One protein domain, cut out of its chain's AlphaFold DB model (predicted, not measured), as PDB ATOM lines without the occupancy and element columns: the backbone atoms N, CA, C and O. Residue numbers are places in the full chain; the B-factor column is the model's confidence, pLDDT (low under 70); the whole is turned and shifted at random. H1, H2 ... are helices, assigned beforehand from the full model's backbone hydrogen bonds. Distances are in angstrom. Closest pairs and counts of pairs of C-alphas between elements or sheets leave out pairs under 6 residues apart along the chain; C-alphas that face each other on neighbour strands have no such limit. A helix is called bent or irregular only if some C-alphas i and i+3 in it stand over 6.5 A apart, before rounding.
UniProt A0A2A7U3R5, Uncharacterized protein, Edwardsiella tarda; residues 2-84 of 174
ATOM      1  N   VAL A   2      25.979 -40.446   1.556       34.12
ATOM      2  CA  VAL A   2      24.852 -41.247   1.050       34.12
ATOM      3  C   VAL A   2      25.018 -41.319  -0.473       34.12
ATOM      4  O   VAL A   2      25.153 -40.259  -1.091       34.12
ATOM      5  N   PRO A   3      25.101 -42.510  -1.090       43.09
ATOM      6  CA  PRO A   3      25.247 -42.606  -2.535       43.09
ATOM      7  C   PRO A   3      24.060 -41.902  -3.199       43.09
ATOM      8  O   PRO A   3      22.908 -42.131  -2.829       43.09
ATOM      9  N   LYS A   4      24.333 -41.004  -4.156       48.66
ATOM     10  CA  LYS A   4      23.279 -40.426  -5.000       48.66
ATOM     11  C   LYS A   4      22.565 -41.595  -5.677       48.66
ATOM     12  O   LYS A   4      23.180 -42.317  -6.457       48.66
ATOM     13  N   SER A   5      21.299 -41.802  -5.330       58.22
ATOM     14  CA  SER A   5      20.487 -42.879  -5.887       58.22
ATOM     15  C   SER A   5      20.403 -42.723  -7.410       58.22
ATOM     16  O   SER A   5      19.894 -41.714  -7.899       58.22
ATOM     17  N   LYS A   6      20.921 -43.711  -8.154       62.94
ATOM     18  CA  LYS A   6      20.821 -43.769  -9.624       62.94
ATOM     19  C   LYS A   6      19.360 -43.790 -10.095       62.94
ATOM     20  O   LYS A   6      19.069 -43.209 -11.132       62.94
ATOM     21  N   ILE A   7      18.462 -44.350  -9.274       69.00
ATOM     22  CA  ILE A   7      17.013 -44.444  -9.517       69.00
ATOM     23  C   ILE A   7      16.426 -43.056  -9.793       69.00
ATOM     24  O   ILE A   7      15.751 -42.844 -10.793       69.00
ATOM     25  N   LYS A   8      16.741 -42.060  -8.953       71.06
ATOM     26  CA  LYS A   8      16.194 -40.703  -9.115       71.06
ATOM     27  C   LYS A   8      16.559 -40.088 -10.469       71.06
ATOM     28  O   LYS A   8      15.718 -39.432 -11.076       71.06
ATOM     29  N   ASN A   9      17.804 -40.252 -10.910       78.44
ATOM     30  CA  ASN A   9      18.271 -39.603 -12.133       78.44
ATOM     31  C   ASN A   9      17.603 -40.208 -13.369       78.44
ATOM     32  O   ASN A   9      17.144 -39.454 -14.217       78.44
ATOM     33  N   GLU A  10      17.458 -41.533 -13.422       84.25
ATOM     34  CA  GLU A  10      16.827 -42.206 -14.559       84.25
ATOM     35  C   GLU A  10      15.374 -41.755 -14.759       84.25
ATOM     36  O   GLU A  10      15.003 -41.313 -15.845       84.25
ATOM     37  N   TYR A  11      14.548 -41.788 -13.711       86.12
ATOM     38  CA  TYR A  11      13.142 -41.396 -13.843       86.12
ATOM     39  C   TYR A  11      12.956 -39.903 -14.105       86.12
ATOM     40  O   TYR A  11      12.067 -39.526 -14.868       86.12
ATOM     41  N   LEU A  12      13.803 -39.043 -13.529       85.56
ATOM     42  CA  LEU A  12      13.776 -37.614 -13.842       85.56
ATOM     43  C   LEU A  12      14.151 -37.344 -15.298       85.56
ATOM     44  O   LEU A  12      13.493 -36.528 -15.935       85.56
ATOM     45  N   GLU A  13      15.152 -38.037 -15.839       89.12
ATOM     46  CA  GLU A  13      15.519 -37.936 -17.253       89.12
ATOM     47  C   GLU A  13      14.376 -38.411 -18.160       89.12
ATOM     48  O   GLU A  13      14.057 -37.749 -19.147       89.12
ATOM     49  N   ARG A  14      13.693 -39.508 -17.805       89.88
ATOM     50  CA  ARG A  14      12.512 -39.980 -18.549       89.88
ATOM     51  C   ARG A  14      11.364 -38.975 -18.512       89.88
ATOM     52  O   ARG A  14      10.777 -38.690 -19.553       89.88
ATOM     53  N   LEU A  15      11.054 -38.415 -17.345       87.94
ATOM     54  CA  LEU A  15      10.010 -37.396 -17.204       87.94
ATOM     55  C   LEU A  15      10.369 -36.103 -17.946       87.94
ATOM     56  O   LEU A  15       9.497 -35.518 -18.588       87.94
ATOM     57  N   ALA A  16      11.638 -35.689 -17.910       90.00
ATOM     58  CA  ALA A  16      12.133 -34.562 -18.693       90.00
ATOM     59  C   ALA A  16      11.956 -34.821 -20.192       90.00
ATOM     60  O   ALA A  16      11.393 -33.985 -20.886       90.00
ATOM     61  N   PHE A  17      12.307 -36.016 -20.674       91.06
ATOM     62  CA  PHE A  17      12.096 -36.389 -22.070       91.06
ATOM     63  C   PHE A  17      10.613 -36.356 -22.472       91.06
ATOM     64  O   PHE A  17      10.276 -35.839 -23.535       91.06
ATOM     65  N   VAL A  18       9.707 -36.861 -21.627       91.44
ATOM     66  CA  VAL A  18       8.254 -36.772 -21.872       91.44
ATOM     67  C   VAL A  18       7.796 -35.314 -21.950       91.44
ATOM     68  O   VAL A  18       7.003 -34.964 -22.826       91.44
ATOM     69  N   ASN A  19       8.303 -34.457 -21.065       89.94
ATOM     70  CA  ASN A  19       8.009 -33.029 -21.090       89.94
ATOM     71  C   ASN A  19       8.548 -32.356 -22.363       89.94
ATOM     72  O   ASN A  19       7.820 -31.609 -23.010       89.94
ATOM     73  N   ASP A  20       9.777 -32.664 -22.770       92.62
ATOM     74  CA  ASP A  20      10.387 -32.110 -23.980       92.62
ATOM     75  C   ASP A  20       9.615 -32.520 -25.237       92.62
ATOM     76  O   ASP A  20       9.382 -31.690 -26.115       92.62
ATOM     77  N   GLN A  21       9.143 -33.770 -25.310       91.12
ATOM     78  CA  GLN A  21       8.254 -34.217 -26.386       91.12
ATOM     79  C   GLN A  21       6.961 -33.399 -26.415       91.12
ATOM     80  O   GLN A  21       6.523 -32.975 -27.485       91.12
ATOM     81  N   LEU A  22       6.366 -33.130 -25.251       89.75
ATOM     82  CA  LEU A  22       5.162 -32.312 -25.148       89.75
ATOM     83  C   LEU A  22       5.383 -30.886 -25.662       89.75
ATOM     84  O   LEU A  22       4.597 -30.389 -26.471       89.75
ATOM     85  N   CYS A  23       6.464 -30.254 -25.207       90.81
ATOM     86  CA  CYS A  23       6.851 -28.916 -25.629       90.81
ATOM     87  C   CYS A  23       7.159 -28.873 -27.128       90.81
ATOM     88  O   CYS A  23       6.739 -27.942 -27.812       90.81
ATOM     89  N   TYR A  24       7.830 -29.895 -27.661       91.44
ATOM     90  CA  TYR A  24       8.094 -30.005 -29.091       91.44
ATOM     91  C   TYR A  24       6.800 -30.116 -29.905       91.44
ATOM     92  O   TYR A  24       6.645 -29.414 -30.903       91.44
ATOM     93  N   PHE A  25       5.840 -30.940 -29.471       91.19
ATOM     94  CA  PHE A  25       4.540 -31.026 -30.136       91.19
ATOM     95  C   PHE A  25       3.794 -29.694 -30.101       91.19
ATOM     96  O   PHE A  25       3.225 -29.312 -31.117       91.19
ATOM     97  N   GLN A  26       3.809 -28.979 -28.972       90.06
ATOM     98  CA  GLN A  26       3.219 -27.638 -28.844       90.06
ATOM     99  C   GLN A  26       3.822 -26.647 -29.824       90.06
ATOM    100  O   GLN A  26       3.099 -26.021 -30.594       90.06
ATOM    101  N   PHE A  27       5.148 -26.577 -29.836       93.12
ATOM    102  CA  PHE A  27       5.891 -25.747 -30.765       93.12
ATOM    103  C   PHE A  27       5.530 -26.071 -32.224       93.12
ATOM    104  O   PHE A  27       5.159 -25.180 -32.985       93.12
ATOM    105  N   ALA A  28       5.565 -27.349 -32.613       91.94
ATOM    106  CA  ALA A  28       5.249 -27.771 -33.975       91.94
ATOM    107  C   ALA A  28       3.782 -27.501 -34.356       91.94
ATOM    108  O   ALA A  28       3.499 -27.095 -35.482       91.94
ATOM    109  N   ASP A  29       2.844 -27.714 -33.431       91.25
ATOM    110  CA  ASP A  29       1.415 -27.457 -33.629       91.25
ATOM    111  C   ASP A  29       1.156 -25.969 -33.899       91.25
ATOM    112  O   ASP A  29       0.384 -25.634 -34.810       91.25
ATOM    113  N   ASP A  30       1.817 -25.081 -33.156       91.00
ATOM    114  CA  ASP A  30       1.741 -23.632 -33.351       91.00
ATOM    115  C   ASP A  30       2.342 -23.204 -34.699       91.00
ATOM    116  O   ASP A  30       1.700 -22.448 -35.434       91.00
ATOM    117  N   GLU A  31       3.497 -23.746 -35.101       93.88
ATOM    118  CA  GLU A  31       4.078 -23.472 -36.428       93.88
ATOM    119  C   GLU A  31       3.161 -23.912 -37.568       93.88
ATOM    120  O   GLU A  31       2.899 -23.148 -38.500       93.88
ATOM    121  N   VAL A  32       2.625 -25.130 -37.484       90.12
ATOM    122  CA  VAL A  32       1.707 -25.666 -38.496       90.12
ATOM    123  C   VAL A  32       0.458 -24.800 -38.608       90.12
ATOM    124  O   VAL A  32      -0.018 -24.556 -39.716       90.12
ATOM    125  N   ARG A  33      -0.064 -24.296 -37.487       89.44
ATOM    126  CA  ARG A  33      -1.200 -23.372 -37.507       89.44
ATOM    127  C   ARG A  33      -0.872 -22.090 -38.256       89.44
ATOM    128  O   ARG A  33      -1.656 -21.699 -39.110       89.44
ATOM    129  N   ARG A  34       0.286 -21.480 -37.988       90.75
ATOM    130  CA  ARG A  34       0.724 -20.269 -38.700       90.75
ATOM    131  C   ARG A  34       0.822 -20.497 -40.208       90.75
ATOM    132  O   ARG A  34       0.401 -19.639 -40.975       90.75
ATOM    133  N   ILE A  35       1.329 -21.658 -40.628       91.00
ATOM    134  CA  ILE A  35       1.392 -22.036 -42.046       91.00
ATOM    135  C   ILE A  35      -0.015 -22.159 -42.632       91.00
ATOM    136  O   ILE A  35      -0.278 -21.561 -43.670       91.00
ATOM    137  N   ILE A  36      -0.918 -22.899 -41.976       89.00
ATOM    138  CA  ILE A  36      -2.294 -23.109 -42.458       89.00
ATOM    139  C   ILE A  36      -3.048 -21.781 -42.568       89.00
ATOM    140  O   ILE A  36      -3.650 -21.514 -43.606       89.00
ATOM    141  N   ASP A  37      -2.978 -20.946 -41.530       88.12
ATOM    142  CA  ASP A  37      -3.633 -19.637 -41.489       88.12
ATOM    143  C   ASP A  37      -3.079 -18.697 -42.586       88.12
ATOM    144  O   ASP A  37      -3.792 -17.825 -43.081       88.12
ATOM    145  N   GLY A  38      -1.825 -18.896 -43.010       89.81
ATOM    146  CA  GLY A  38      -1.162 -18.134 -44.073       89.81
ATOM    147  C   GLY A  38      -1.439 -18.598 -45.509       89.81
ATOM    148  O   GLY A  38      -0.983 -17.937 -46.439       89.81
ATOM    149  N   LEU A  39      -2.165 -19.703 -45.727       87.50
ATOM    150  CA  LEU A  39      -2.426 -20.237 -47.077       87.50
ATOM    151  C   LEU A  39      -3.450 -19.421 -47.892       87.50
ATOM    152  O   LEU A  39      -3.552 -19.621 -49.103       87.50
ATOM    153  N   GLY A  40      -4.190 -18.505 -47.260       82.19
ATOM    154  CA  GLY A  40      -5.230 -17.705 -47.918       82.19
ATOM    155  C   GLY A  40      -6.451 -18.532 -48.347       82.19
ATOM    156  O   GLY A  40      -6.798 -19.522 -47.701       82.19
ATOM    157  N   ASP A  41      -7.109 -18.127 -49.439       83.69
ATOM    158  CA  ASP A  41      -8.317 -18.786 -49.961       83.69
ATOM    159  C   ASP A  41      -7.986 -20.095 -50.693       83.69
ATOM    160  O   ASP A  41      -7.887 -20.175 -51.921       83.69
ATOM    161  N   VAL A  42      -7.820 -21.164 -49.918       88.06
ATOM    162  CA  VAL A  42      -7.707 -22.529 -50.436       88.06
ATOM    163  C   VAL A  42      -9.103 -23.120 -50.629       88.06
ATOM    164  O   VAL A  42      -9.948 -23.048 -49.739       88.06
ATOM    165  N   ASN A  43      -9.342 -23.763 -51.779       90.62
ATOM    166  CA  ASN A  43     -10.587 -24.498 -52.014       90.62
ATOM    167  C   ASN A  43     -10.803 -25.540 -50.889       90.62
ATOM    168  O   ASN A  43      -9.961 -26.429 -50.734       90.62
ATOM    169  N   PRO A  44     -11.927 -25.477 -50.148       91.25
ATOM    170  CA  PRO A  44     -12.171 -26.305 -48.964       91.25
ATOM    171  C   PRO A  44     -12.172 -27.813 -49.253       91.25
ATOM    172  O   PRO A  44     -11.866 -28.605 -48.362       91.25
ATOM    173  N   LEU A  45     -12.475 -28.205 -50.495       95.06
ATOM    174  CA  LEU A  45     -12.531 -29.600 -50.934       95.06
ATOM    175  C   LEU A  45     -11.162 -30.174 -51.305       95.06
ATOM    176  O   LEU A  45     -11.045 -31.395 -51.423       95.06
ATOM    177  N   ARG A  46     -10.139 -29.328 -51.491       95.00
ATOM    178  CA  ARG A  46      -8.791 -29.819 -51.785       95.00
ATOM    179  C   ARG A  46      -8.268 -30.629 -50.618       95.00
ATOM    180  O   ARG A  46      -8.474 -30.290 -49.450       95.00
ATOM    181  N   THR A  47      -7.572 -31.703 -50.953       95.69
ATOM    182  CA  THR A  47      -6.991 -32.586 -49.949       95.69
ATOM    183  C   THR A  47      -5.574 -32.161 -49.586       95.69
ATOM    184  O   THR A  47      -4.869 -31.495 -50.343       95.69
ATOM    185  N   THR A  48      -5.122 -32.560 -48.409       93.06
ATOM    186  CA  THR A  48      -3.748 -32.360 -47.929       93.06
ATOM    187  C   THR A  48      -2.644 -32.785 -48.913       93.06
ATOM    188  O   THR A  48      -1.695 -32.013 -49.015       93.06
ATOM    189  N   PRO A  49      -2.709 -33.904 -49.675       95.38
ATOM    190  CA  PRO A  49      -1.747 -34.178 -50.751       95.38
ATOM    191  C   PRO A  49      -1.696 -33.116 -51.839       95.38
ATOM    192  O   PRO A  49      -0.630 -32.804 -52.358       95.38
ATOM    193  N   GLU A  50      -2.850 -32.559 -52.196       94.62
ATOM    194  CA  GLU A  50      -2.934 -31.544 -53.240       94.62
ATOM    195  C   GLU A  50      -2.371 -30.211 -52.751       94.62
ATOM    196  O   GLU A  50      -1.847 -29.450 -53.556       94.62
ATOM    197  N   ILE A  51      -2.517 -29.901 -51.459       92.56
ATOM    198  CA  ILE A  51      -2.090 -28.629 -50.852       92.56
ATOM    199  C   ILE A  51      -0.617 -28.683 -50.429       92.56
ATOM    200  O   ILE A  51       0.112 -27.714 -50.614       92.56
ATOM    201  N   PHE A  52      -0.170 -29.819 -49.893       92.31
ATOM    202  CA  PHE A  52       1.180 -30.048 -49.383       92.31
ATOM    203  C   PHE A  52       1.867 -31.175 -50.172       92.31
ATOM    204  O   PHE A  52       2.215 -32.217 -49.609       92.31
ATOM    205  N   SER A  53       2.048 -30.974 -51.480       92.50
ATOM    206  CA  SER A  53       2.616 -31.978 -52.398       92.50
ATOM    207  C   SER A  53       4.029 -32.417 -52.015       92.50
ATOM    208  O   SER A  53       4.364 -33.592 -52.131       92.50
ATOM    209  N   GLU A  54       4.829 -31.485 -51.495       93.19
ATOM    210  CA  GLU A  54       6.213 -31.734 -51.080       93.19
ATOM    211  C   GLU A  54       6.317 -32.461 -49.731       93.19
ATOM    212  O   GLU A  54       7.390 -32.924 -49.349       93.19
ATOM    213  N   ASN A  55       5.217 -32.569 -48.974       91.19
ATOM    214  CA  ASN A  55       5.225 -33.279 -47.701       91.19
ATOM    215  C   ASN A  55       5.034 -34.789 -47.948       91.19
ATOM    216  O   ASN A  55       3.939 -35.200 -48.339       91.19
ATOM    217  N   PRO A  56       6.025 -35.649 -47.643       92.19
ATOM    218  CA  PRO A  56       5.946 -37.084 -47.935       92.19
ATOM    219  C   PRO A  56       4.849 -37.817 -47.142       92.19
ATOM    220  O   PRO A  56       4.461 -38.933 -47.493       92.19
ATOM    221  N   TYR A  57       4.322 -37.205 -46.079       91.38
ATOM    222  CA  TYR A  57       3.258 -37.762 -45.244       91.38
ATOM    223  C   TYR A  57       1.860 -37.261 -45.618       91.38
ATOM    224  O   TYR A  57       0.880 -37.795 -45.094       91.38
ATOM    225  N   SER A  58       1.731 -36.290 -46.528       91.69
ATOM    226  CA  SER A  58       0.430 -35.729 -46.927       91.69
ATOM    227  C   SER A  58      -0.514 -36.807 -47.473       91.69
ATOM    228  O   SER A  58      -1.692 -36.839 -47.123       91.69
ATOM    229  N   ASN A  59       0.032 -37.779 -48.212       90.19
ATOM    230  CA  ASN A  59      -0.683 -38.957 -48.714       90.19
ATOM    231  C   ASN A  59      -1.229 -39.882 -47.615       90.19
ATOM    232  O   ASN A  59      -2.200 -40.598 -47.847       90.19
ATOM    233  N   ARG A  60      -0.630 -39.879 -46.418       91.12
ATOM    234  CA  ARG A  60      -1.090 -40.696 -45.281       91.12
ATOM    235  C   ARG A  60      -2.195 -40.016 -44.481       91.12
ATOM    236  O   ARG A  60      -3.000 -40.695 -43.855       91.12
ATOM    237  N   ILE A  61      -2.232 -38.688 -44.496       87.88
ATOM    238  CA  ILE A  61      -3.206 -37.877 -43.765       87.88
ATOM    239  C   ILE A  61      -4.112 -37.226 -44.797       87.88
ATOM    240  O   ILE A  61      -4.081 -36.016 -44.940       87.88
ATOM    241  N   ARG A  62      -4.868 -38.011 -45.570       91.19
ATOM    242  CA  ARG A  62      -5.707 -37.505 -46.668       91.19
ATOM    243  C   ARG A  62      -7.018 -36.922 -46.132       91.19
ATOM    244  O   ARG A  62      -8.031 -37.613 -46.081       91.19
ATOM    245  N   VAL A  63      -6.983 -35.659 -45.725       94.00
ATOM    246  CA  VAL A  63      -8.143 -34.914 -45.209       94.00
ATOM    247  C   VAL A  63      -8.424 -33.709 -46.095       94.00
ATOM    248  O   VAL A  63      -7.509 -33.191 -46.742       94.00
ATOM    249  N   ARG A  64      -9.682 -33.264 -46.135       95.56
ATOM    250  CA  ARG A  64     -10.047 -32.015 -46.813       95.56
ATOM    251  C   ARG A  64      -9.531 -30.812 -46.032       95.56
ATOM    252  O   ARG A  64      -9.401 -30.880 -44.808       95.56
ATOM    253  N   PHE A  65      -9.275 -29.706 -46.725       93.50
ATOM    254  CA  PHE A  65      -8.791 -28.482 -46.091       93.50
ATOM    255  C   PHE A  65      -9.744 -27.976 -45.003       93.50
ATOM    256  O   PHE A  65      -9.304 -27.654 -43.902       93.50
ATOM    257  N   GLU A  66     -11.055 -28.016 -45.261       93.19
ATOM    258  CA  GLU A  66     -12.082 -27.616 -44.286       93.19
ATOM    259  C   GLU A  66     -12.065 -28.461 -42.994       93.19
ATOM    260  O   GLU A  66     -12.433 -27.993 -41.917       93.19
ATOM    261  N   GLU A  67     -11.583 -29.704 -43.072       94.06
ATOM    262  CA  GLU A  67     -11.511 -30.631 -41.940       94.06
ATOM    263  C   GLU A  67     -10.154 -30.580 -41.225       94.06
ATOM    264  O   GLU A  67     -10.038 -31.081 -40.098       94.06
ATOM    265  N   LEU A  68      -9.137 -29.971 -41.844       91.31
ATOM    266  CA  LEU A  68      -7.738 -30.026 -41.423       91.31
ATOM    267  C   LEU A  68      -7.521 -29.461 -40.015       91.31
ATOM    268  O   LEU A  68      -6.850 -30.092 -39.197       91.31
ATOM    269  N   LEU A  69      -8.142 -28.323 -39.686       89.06
ATOM    270  CA  LEU A  69      -8.044 -27.724 -38.349       89.06
ATOM    271  C   LEU A  69      -8.653 -28.628 -37.269       89.06
ATOM    272  O   LEU A  69      -8.092 -28.785 -36.180       89.06
ATOM    273  N   SER A  70      -9.783 -29.271 -37.579       91.50
ATOM    274  CA  SER A  70     -10.425 -30.218 -36.664       91.50
ATOM    275  C   SER A  70      -9.570 -31.475 -36.474       91.50
ATOM    276  O   SER A  70      -9.433 -31.964 -35.352       91.50
ATOM    277  N   PHE A  71      -8.959 -31.972 -37.556       92.62
ATOM    278  CA  PHE A  71      -8.045 -33.107 -37.528       92.62
ATOM    279  C   PHE A  71      -6.815 -32.797 -36.672       92.62
ATOM    280  O   PHE A  71      -6.520 -33.560 -35.753       92.62
ATOM    281  N   ARG A  72      -6.167 -31.643 -36.893       91.06
ATOM    282  CA  ARG A  72      -5.037 -31.142 -36.094       91.06
ATOM    283  C   ARG A  72      -5.380 -31.112 -34.605       91.06
ATOM    284  O   ARG A  72      -4.664 -31.699 -33.802       91.06
ATOM    285  N   LYS A  73      -6.523 -30.523 -34.230       89.94
ATOM    286  CA  LYS A  73      -6.964 -30.458 -32.824       89.94
ATOM    287  C   LYS A  73      -7.140 -31.845 -32.192       89.94
ATOM    288  O   LYS A  73      -6.769 -32.037 -31.031       89.94
ATOM    289  N   ARG A  74      -7.689 -32.815 -32.937       90.75
ATOM    290  CA  ARG A  74      -7.828 -34.205 -32.468       90.75
ATOM    291  C   ARG A  74      -6.466 -34.869 -32.296       90.75
ATOM    292  O   ARG A  74      -6.203 -35.398 -31.222       90.75
ATOM    293  N   ALA A  75      -5.599 -34.780 -33.304       89.56
ATOM    294  CA  ALA A  75      -4.247 -35.334 -33.252       89.56
ATOM    295  C   ALA A  75      -3.459 -34.773 -32.058       89.56
ATOM    296  O   ALA A  75      -2.873 -35.531 -31.291       89.56
ATOM    297  N   MET A  76      -3.543 -33.460 -31.837       88.56
ATOM    298  CA  MET A  76      -2.877 -32.797 -30.724       88.56
ATOM    299  C   MET A  76      -3.405 -33.269 -29.363       88.56
ATOM    300  O   MET A  76      -2.633 -33.611 -28.470       88.56
ATOM    301  N   THR A  77      -4.729 -33.375 -29.219       87.00
ATOM    302  CA  THR A  77      -5.360 -33.946 -28.014       87.00
ATOM    303  C   THR A  77      -4.870 -35.368 -27.734       87.00
ATOM    304  O   THR A  77      -4.576 -35.702 -26.586       87.00
ATOM    305  N   THR A  78      -4.742 -36.200 -28.769       87.81
ATOM    306  CA  THR A  78      -4.209 -37.561 -28.638       87.81
ATOM    307  C   THR A  78      -2.750 -37.555 -28.176       87.81
ATOM    308  O   THR A  78      -2.427 -38.261 -27.221       87.81
ATOM    309  N   SER A  79      -1.883 -36.731 -28.773       88.19
ATOM    310  CA  SER A  79      -0.471 -36.618 -28.374       88.19
ATOM    311  C   SER A  79      -0.305 -36.152 -26.923       88.19
ATOM    312  O   SER A  79       0.484 -36.730 -26.170       88.19
ATOM    313  N   TYR A  80      -1.104 -35.169 -26.488       87.19
ATOM    314  CA  TYR A  80      -1.172 -34.765 -25.079       87.19
ATOM    315  C   TYR A  80      -1.576 -35.928 -24.174       87.19
ATOM    316  O   TYR A  80      -0.974 -36.143 -23.121       87.19
ATOM    317  N   GLY A  81      -2.594 -36.684 -24.586       88.75
ATOM    318  CA  GLY A  81      -3.087 -37.831 -23.840       88.75
ATOM    319  C   GLY A  81      -2.026 -38.914 -23.643       88.75
ATOM    320  O   GLY A  81      -1.853 -39.411 -22.527       88.75
ATOM    321  N   ILE A  82      -1.277 -39.235 -24.700       89.31
ATOM    322  CA  ILE A  82      -0.161 -40.190 -24.657       89.31
ATOM    323  C   ILE A  82       0.932 -39.691 -23.707       89.31
ATOM    324  O   ILE A  82       1.381 -40.446 -22.849       89.31
ATOM    325  N   SER A  83       1.306 -38.413 -23.811       90.00
ATOM    326  CA  SER A  83       2.368 -37.817 -22.990       90.00
ATOM    327  C   SER A  83       2.017 -37.839 -21.502       90.00
ATOM    328  O   SER A  83       2.822 -38.277 -20.684       90.00
ATOM    329  N   ILE A  84       0.786 -37.450 -21.146       89.00
ATOM    330  CA  ILE A  84       0.298 -37.545 -19.764       89.00
ATOM    331  C   ILE A  84       0.339 -38.997 -19.298       89.00
ATOM    332  O   ILE A  84       0.848 -39.273 -18.219       89.00
TER     333      ILE A  84
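AT A GLANCE: This is residues 2 to 84 of the 174 residues of an uncharacterized protein of Edwardsiella tarda (UniProt A0A2A7U3R5). Two helices lie side by side and run opposite ways, the long H1 and the shorter H3, with a looped head at one end that is made of the links and the four-residue H2. At the other end residues 2 to 14, of which 6 to 14 belong to H1, stick out free and add to the length. The printed part has 83 residues with three named helices, H1, H2 and H3 in that order along the chain, and no named strand; the class is all helix. It is only just extended, close to loose, with a radius of gyration of the C-alphas of 18.1 A, and its C-alphas span 66 by 22 by 22 A, a rod in outline.

IN THESE COORDINATES: Start with the longest helix, H1, residues 6 to 37: find C-alpha 6 at (20.821, -43.769, -9.624), and from there the helix runs 46.9 A to C-alpha 37 at (-3.633, -19.637, -41.489). Look next at H3, residues 65 to 84, which runs 29.3 A from its first to its last C-alpha and ends at C-alpha 84, at (0.298, -37.545, -19.764). H3 is irregular: C-alphas 66 and 69 are 7.2 A apart, where about 5 A would be found in a regular helix. Between these two in the chain you will find H2, residues 48 to 51.

HOW THE PARTS SIT: Look first along H1, which touches H3 with its residues 18 to 29 alone. The closest C-alphas of the two are those of Val 18 and Ser 83, 6.1 A apart. Their lines stand at a shallow tilt of 9 degrees, and they run opposite ways. At the head, H2 is close to H3 but not clearly touching it; their closest C-alphas, those of Thr 48 and Phe 65, are 6.6 A apart. H1 and H2 are apart. In H1 every O i to N i+4 pair is within hydrogen-bond range; in H3 it is 14 of 16, and H2 is too short for such a pair.

THE WHOLE: The two C-alphas farthest apart are those of Val 2 and Asn 43, at 66.0 A. Leave out residues 2 to 14, and the remaining 70 residues span 42 by 22 by 21 A. The printed part has no cut. The link from H1 to H2 is short, with 10 residues, and the link from H2 to H3 is long, with 13 residues, 52 to 64. In the B-factor column the mean pLDDT of the printed part is 87.5, and you will find the model's low values, under 70, at residues 2 to 7.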